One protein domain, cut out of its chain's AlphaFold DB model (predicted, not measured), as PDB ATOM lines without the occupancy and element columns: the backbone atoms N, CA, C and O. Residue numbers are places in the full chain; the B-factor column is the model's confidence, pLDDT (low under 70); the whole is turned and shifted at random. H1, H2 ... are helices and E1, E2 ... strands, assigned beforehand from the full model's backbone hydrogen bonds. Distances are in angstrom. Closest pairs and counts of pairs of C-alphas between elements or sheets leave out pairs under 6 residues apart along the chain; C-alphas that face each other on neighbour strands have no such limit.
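This is residues 619 to 663 of the 767 residues of an uncharacterized protein of Candidatus Vogelbacteria bacterium GWA1_51_14 (UniProt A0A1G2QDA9). A small three-stranded sheet, E1 to E3, makes one end of an elongated shape, and a short strand hairpin, E4 and E5, leading into one helix, H1, makes the other end. A single stretch of chain, residues 638 to 644, bridges these two small lobes, and residues 646 to 651, of which 646 and 647 belong to E4 and 650 and 651 to E5, stand free. The printed part has 45 residues, with five named strands followed by one named helix: a sheet in the order E1, E2, E3 and a sheet of E4 and E5, both antiparallel. The class is mixed, helices and strands. The whole is only just loose, close to extended, with a radius of gyration of the C-alphas of 13.7 A and spans of 38 by 22 by 17 A.

E1, residues 619 to 621, begins with C-alpha 619 at (193.415, 146.083, 34.260) and is 6.2 A long from first to last C-alpha. E2, residues 627 to 630, is the longest strand by residues and measures 10.3 A. E3 is residues 635 to 637, 6.4 A. E4, residues 645 to 647, is 6.8 A long and starts with C-alpha 645 at (211.527, 136.153, 24.858). E5 is residues 650 to 652, 6.9 A. H1, residues 654 to 663, measures 14.1 A and ends with C-alpha 663 at (226.786, 129.295, 31.932).

E1, E2 and E3 form a meander, each strand the antiparallel neighbour of the one before. E1 and E2 are a hairpin at 173 degrees between their directions, with N 620 and O 629 within hydrogen-bond range at 2.9 A. E2 and E3 are a hairpin at 167 degrees, with N 628 and O 636 within range at 2.9 A. E1 and E3 are the edge strands. E3 and E4 are apart. E4 and E5 are a hairpin at 163 degrees, with N 645 and O 652 at 2.9 A and N 647 and O 650 at 2.8 A, both within range. A tight link of one residue, Asn 653, joins E5 to H1. In H1 every O i to N i+4 pair is within hydrogen-bond range. H1 is not on the sheet of E1, E2 and E3, with 0 pairs of C-alphas within 10 A, and it is apart from E4.

The two C-alphas farthest apart are those of Ala 623 and Met 663, 39.5 A. The printed part has no cut and no long link; the link from E3 to E4, seven residues, is short but not tight, and the others are tight. The mean pLDDT of the printed part is 89.5, and no printed residue is under 70.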
ATOM      1  N   ALA A 619     192.778 147.393  34.134       93.06
ATOM      2  CA  ALA A 619     193.415 146.083  34.260       93.06
ATOM      3  C   ALA A 619     192.694 145.055  33.373       93.06
ATOM      4  O   ALA A 619     191.533 145.249  33.003       93.06
ATOM      5  N   ILE A 620     193.353 143.933  33.088       91.31
ATOM      6  CA  ILE A 620     192.708 142.692  32.638       91.31
ATOM      7  C   ILE A 620     192.968 141.650  33.723       91.31
ATOM      8  O   ILE A 620     194.121 141.360  34.022       91.31
ATOM      9  N   VAL A 621     191.920 141.097  34.332       90.31
ATOM     10  CA  VAL A 621     192.039 140.138  35.442       90.31
ATOM     11  C   VAL A 621     191.318 138.838  35.113       90.31
ATOM     12  O   VAL A 621     190.192 138.848  34.618       90.31
ATOM     13  N   SER A 622     191.949 137.698  35.398       88.44
ATOM     14  CA  SER A 622     191.252 136.414  35.361       88.44
ATOM     15  C   SER A 622     190.313 136.297  36.560       88.44
ATOM     16  O   SER A 622     190.756 136.453  37.696       88.44
ATOM     17  N   ALA A 623     189.061 135.887  36.334       79.06
ATOM     18  CA  ALA A 623     188.129 135.524  37.410       79.06
ATOM     19  C   ALA A 623     188.662 134.401  38.330       79.06
ATOM     20  O   ALA A 623     188.198 134.240  39.451       79.06
ATOM     21  N   SER A 624     189.665 133.641  37.871       85.62
ATOM     22  CA  SER A 624     190.346 132.606  38.658       85.62
ATOM     23  C   SER A 624     191.525 133.114  39.505       85.62
ATOM     24  O   SER A 624     192.191 132.314  40.158       85.62
ATOM     25  N   GLY A 625     191.874 134.404  39.420       86.69
ATOM     26  CA  GLY A 625     193.046 135.004  40.075       86.69
ATOM     27  C   GLY A 625     194.416 134.524  39.566       86.69
ATOM     28  O   GLY A 625     195.440 135.057  39.982       86.69
ATOM     29  N   ASN A 626     194.476 133.537  38.662       89.25
ATOM     30  CA  ASN A 626     195.735 132.908  38.235       89.25
ATOM     31  C   ASN A 626     196.615 133.776  37.319       89.25
ATOM     32  O   ASN A 626     197.804 133.479  37.181       89.25
ATOM     33  N   TRP A 627     196.044 134.798  36.674       94.06
ATOM     34  CA  TRP A 627     196.782 135.761  35.859       94.06
ATOM     35  C   TRP A 627     196.080 137.123  35.789       94.06
ATOM     36  O   TRP A 627     194.853 137.212  35.918       94.06
ATOM     37  N   SER A 628     196.863 138.176  35.558       94.62
ATOM     38  CA  SER A 628     196.385 139.544  35.339       94.62
ATOM     39  C   SER A 628     197.387 140.396  34.549       94.62
ATOM     40  O   SER A 628     198.565 140.057  34.443       94.62
ATOM     41  N   ILE A 629     196.911 141.512  33.997       95.50
ATOM     42  CA  ILE A 629     197.703 142.588  33.388       95.50
ATOM     43  C   ILE A 629     197.265 143.905  34.044       95.50
ATOM     44  O   ILE A 629     196.077 144.234  33.989       95.50
ATOM     45  N   SER A 630     198.186 144.642  34.675       94.31
ATOM     46  CA  SER A 630     197.894 145.947  35.304       94.31
ATOM     47  C   SER A 630     197.778 147.097  34.288       94.31
ATOM     48  O   SER A 630     198.124 146.934  33.117       94.31
ATOM     49  N   ALA A 631     197.352 148.282  34.746       92.44
ATOM     50  CA  ALA A 631     197.382 149.529  33.968       92.44
ATOM     51  C   ALA A 631     198.774 149.820  33.371       92.44
ATOM     52  O   ALA A 631     198.891 150.247  32.224       92.44
ATOM     53  N   ASP A 632     199.828 149.528  34.136       93.56
ATOM     54  CA  ASP A 632     201.239 149.707  33.765       93.56
ATOM     55  C   ASP A 632     201.772 148.598  32.839       93.56
ATOM     56  O   ASP A 632     202.949 148.593  32.476       93.56
ATOM     57  N   GLY A 633     200.927 147.632  32.463       89.06
ATOM     58  CA  GLY A 633     201.286 146.506  31.601       89.06
ATOM     59  C   GLY A 633     202.026 145.365  32.308       89.06
ATOM     60  O   GLY A 633     202.598 144.511  31.629       89.06
ATOM     61  N   VAL A 634     202.029 145.315  33.645       92.06
ATOM     62  CA  VAL A 634     202.667 144.221  34.396       92.06
ATOM     63  C   VAL A 634     201.834 142.949  34.247       92.06
ATOM     64  O   VAL A 634     200.735 142.860  34.791       92.06
ATOM     65  N   LEU A 635     202.369 141.963  33.522       94.38
ATOM     66  CA  LEU A 635     201.800 140.620  33.416       94.38
ATOM     67  C   LEU A 635     202.181 139.786  34.648       94.38
ATOM     68  O   LEU A 635     203.349 139.441  34.832       94.38
ATOM     69  N   ILE A 636     201.184 139.400  35.440       94.25
ATOM     70  CA  ILE A 636     201.307 138.377  36.481       94.25
ATOM     71  C   ILE A 636     200.720 137.080  35.923       94.25
ATOM     72  O   ILE A 636     199.588 137.060  35.445       94.25
ATOM     73  N   THR A 637     201.482 135.987  35.970       94.50
ATOM     74  CA  THR A 637     201.052 134.638  35.564       94.50
ATOM     75  C   THR A 637     201.928 133.587  36.247       94.50
ATOM     76  O   THR A 637     203.068 133.868  36.619       94.50
ATOM     77  N   LYS A 638     201.407 132.365  36.402       89.94
ATOM     78  CA  LYS A 638     202.151 131.212  36.939       89.94
ATOM     79  C   LYS A 638     203.139 130.603  35.938       89.94
ATOM     80  O   LYS A 638     204.101 129.968  36.356       89.94
ATOM     81  N   GLU A 639     202.909 130.783  34.638       88.19
ATOM     82  CA  GLU A 639     203.745 130.224  33.570       88.19
ATOM     83  C   GLU A 639     203.737 131.138  32.330       88.19
ATOM     84  O   GLU A 639     202.730 131.786  32.030       88.19
ATOM     85  N   VAL A 640     204.858 131.178  31.601       89.00
ATOM     86  CA  VAL A 640     204.999 131.846  30.297       89.00
ATOM     87  C   VAL A 640     205.674 130.875  29.330       89.00
ATOM     88  O   VAL A 640     206.799 130.444  29.574       89.00
ATOM     89  N   ARG A 641     205.014 130.567  28.207       87.75
ATOM     90  CA  ARG A 641     205.609 129.849  27.069       87.75
ATOM     91  C   ARG A 641     205.683 130.789  25.871       87.75
ATOM     92  O   ARG A 641     204.715 131.486  25.580       87.75
ATOM     93  N   THR A 642     206.830 130.827  25.201       89.62
ATOM     94  CA  THR A 642     207.057 131.627  23.989       89.62
ATOM     95  C   THR A 642     208.202 131.027  23.177       89.62
ATOM     96  O   THR A 642     209.186 130.570  23.757       89.62
ATOM     97  N   ASP A 643     208.112 131.090  21.848       87.81
ATOM     98  CA  ASP A 643     209.211 130.725  20.940       87.81
ATOM     99  C   ASP A 643     210.426 131.655  21.113       87.81
ATOM    100  O   ASP A 643     211.566 131.296  20.803       87.81
ATOM    101  N   LYS A 644     210.177 132.889  21.577       90.69
ATOM    102  CA  LYS A 644     211.198 133.917  21.768       90.69
ATOM    103  C   LYS A 644     210.810 134.914  22.859       90.69
ATOM    104  O   LYS A 644     209.769 135.566  22.774       90.69
ATOM    105  N   LEU A 645     211.675 135.100  23.852       91.69
ATOM    106  CA  LEU A 645     211.527 136.153  24.858       91.69
ATOM    107  C   LEU A 645     212.357 137.373  24.447       91.69
ATOM    108  O   LEU A 645     213.580 137.285  24.364       91.69
ATOM    109  N   CYS A 646     211.700 138.506  24.192       88.94
ATOM    110  CA  CYS A 646     212.349 139.778  23.867       88.94
ATOM    111  C   CYS A 646     212.291 140.753  25.050       88.94
ATOM    112  O   CYS A 646     211.224 140.993  25.606       88.94
ATOM    113  N   ILE A 647     213.433 141.350  25.391       88.50
ATOM    114  CA  ILE A 647     213.589 142.392  26.410       88.50
ATOM    115  C   ILE A 647     214.362 143.546  25.759       88.50
ATOM    116  O   ILE A 647     215.572 143.469  25.526       88.50
ATOM    117  N   GLY A 648     213.645 144.615  25.404       88.50
ATOM    118  CA  GLY A 648     214.194 145.694  24.579       88.50
ATOM    119  C   GLY A 648     214.611 145.185  23.194       88.50
ATOM    120  O   GLY A 648     213.805 144.606  22.472       88.50
ATOM    121  N   SER A 649     215.875 145.399  22.821       89.44
ATOM    122  CA  SER A 649     216.460 144.910  21.561       89.44
ATOM    123  C   SER A 649     217.093 143.514  21.656       89.44
ATOM    124  O   SER A 649     217.494 142.960  20.631       89.44
ATOM    125  N   VAL A 650     217.200 142.935  22.857       88.88
ATOM    126  CA  VAL A 650     217.728 141.580  23.067       88.88
ATOM    127  C   VAL A 650     216.570 140.591  22.995       88.88
ATOM    128  O   VAL A 650     215.554 140.788  23.651       88.88
ATOM    129  N   CYS A 651     216.720 139.513  22.227       89.56
ATOM    130  CA  CYS A 651     215.716 138.454  22.151       89.56
ATOM    131  C   CYS A 651     216.377 137.078  22.187       89.56
ATOM    132  O   CYS A 651     217.264 136.821  21.374       89.56
ATOM    133  N   LEU A 652     215.892 136.199  23.061       91.62
ATOM    134  CA  LEU A 652     216.420 134.858  23.307       91.62
ATOM    135  C   LEU A 652     215.418 133.794  22.842       91.62
ATOM    136  O   LEU A 652     214.229 133.906  23.142       91.62
ATOM    137  N   ASN A 653     215.892 132.768  22.136       91.75
ATOM    138  CA  ASN A 653     215.167 131.506  21.937       91.75
ATOM    139  C   ASN A 653     215.549 130.479  23.024       91.75
ATOM    140  O   ASN A 653     216.439 130.743  23.837       91.75
ATOM    141  N   GLU A 654     214.911 129.304  23.032       88.19
ATOM    142  CA  GLU A 654     215.175 128.259  24.034       88.19
ATOM    143  C   GLU A 654     216.666 127.891  24.131       88.19
ATOM    144  O   GLU A 654     217.202 127.820  25.233       88.19
ATOM    145  N   ASN A 655     217.375 127.743  23.006       87.62
ATOM    146  CA  ASN A 655     218.797 127.378  22.999       87.62
ATOM    147  C   ASN A 655     219.692 128.487  23.567       87.62
ATOM    148  O   ASN A 655     220.679 128.191  24.246       87.62
ATOM    149  N   ASP A 656     219.345 129.755  23.331       89.31
ATOM    150  CA  ASP A 656     220.085 130.896  23.883       89.31
ATOM    151  C   ASP A 656     219.909 130.936  25.408       89.31
ATOM    152  O   ASP A 656     220.881 131.055  26.154       89.31
ATOM    153  N   LEU A 657     218.665 130.777  25.878       87.94
ATOM    154  CA  LEU A 657     218.324 130.764  27.299       87.94
ATOM    155  C   LEU A 657     218.935 129.552  28.016       87.94
ATOM    156  O   LEU A 657     219.543 129.706  29.071       87.94
ATOM    157  N   ARG A 658     218.855 128.362  27.413       85.06
ATOM    158  CA  ARG A 658     219.482 127.116  27.880       85.06
ATOM    159  C   ARG A 658     220.997 127.279  28.020       85.06
ATOM    160  O   ARG A 658     221.558 126.897  29.044       85.06
ATOM    161  N   SER A 659     221.644 127.925  27.048       86.31
ATOM    162  CA  SER A 659     223.079 128.242  27.100       86.31
ATOM    163  C   SER A 659     223.416 129.235  28.221       86.31
ATOM    164  O   SER A 659     224.380 129.031  28.957       86.31
ATOM    165  N   LEU A 660     222.613 130.291  28.397       86.88
ATOM    166  CA  LEU A 660     222.784 131.279  29.471       86.88
ATOM    167  C   LEU A 660     222.609 130.661  30.867       86.88
ATOM    168  O   LEU A 660     223.430 130.911  31.747       86.88
ATOM    169  N   LEU A 661     221.590 129.820  31.060       86.00
ATOM    170  CA  LEU A 661     221.331 129.121  32.323       86.00
ATOM    171  C   LEU A 661     222.453 128.126  32.660       86.00
ATOM    172  O   LEU A 661     222.924 128.110  33.797       86.00
ATOM    173  N   GLN A 662     222.956 127.374  31.674       84.12
ATOM    174  CA  GLN A 662     224.118 126.494  31.859       84.12
ATOM    175  C   GLN A 662     225.393 127.276  32.214       84.12
ATOM    176  O   GLN A 662     226.110 126.874  33.129       84.12
ATOM    177  N   MET A 663     225.660 128.417  31.565       83.69
ATOM    178  CA  MET A 663     226.786 129.295  31.932       83.69
ATOM    179  C   MET A 663     226.635 129.912  33.332       83.69
ATOM    180  O   MET A 663     227.637 130.149  34.001       83.69
TER     181      MET A 663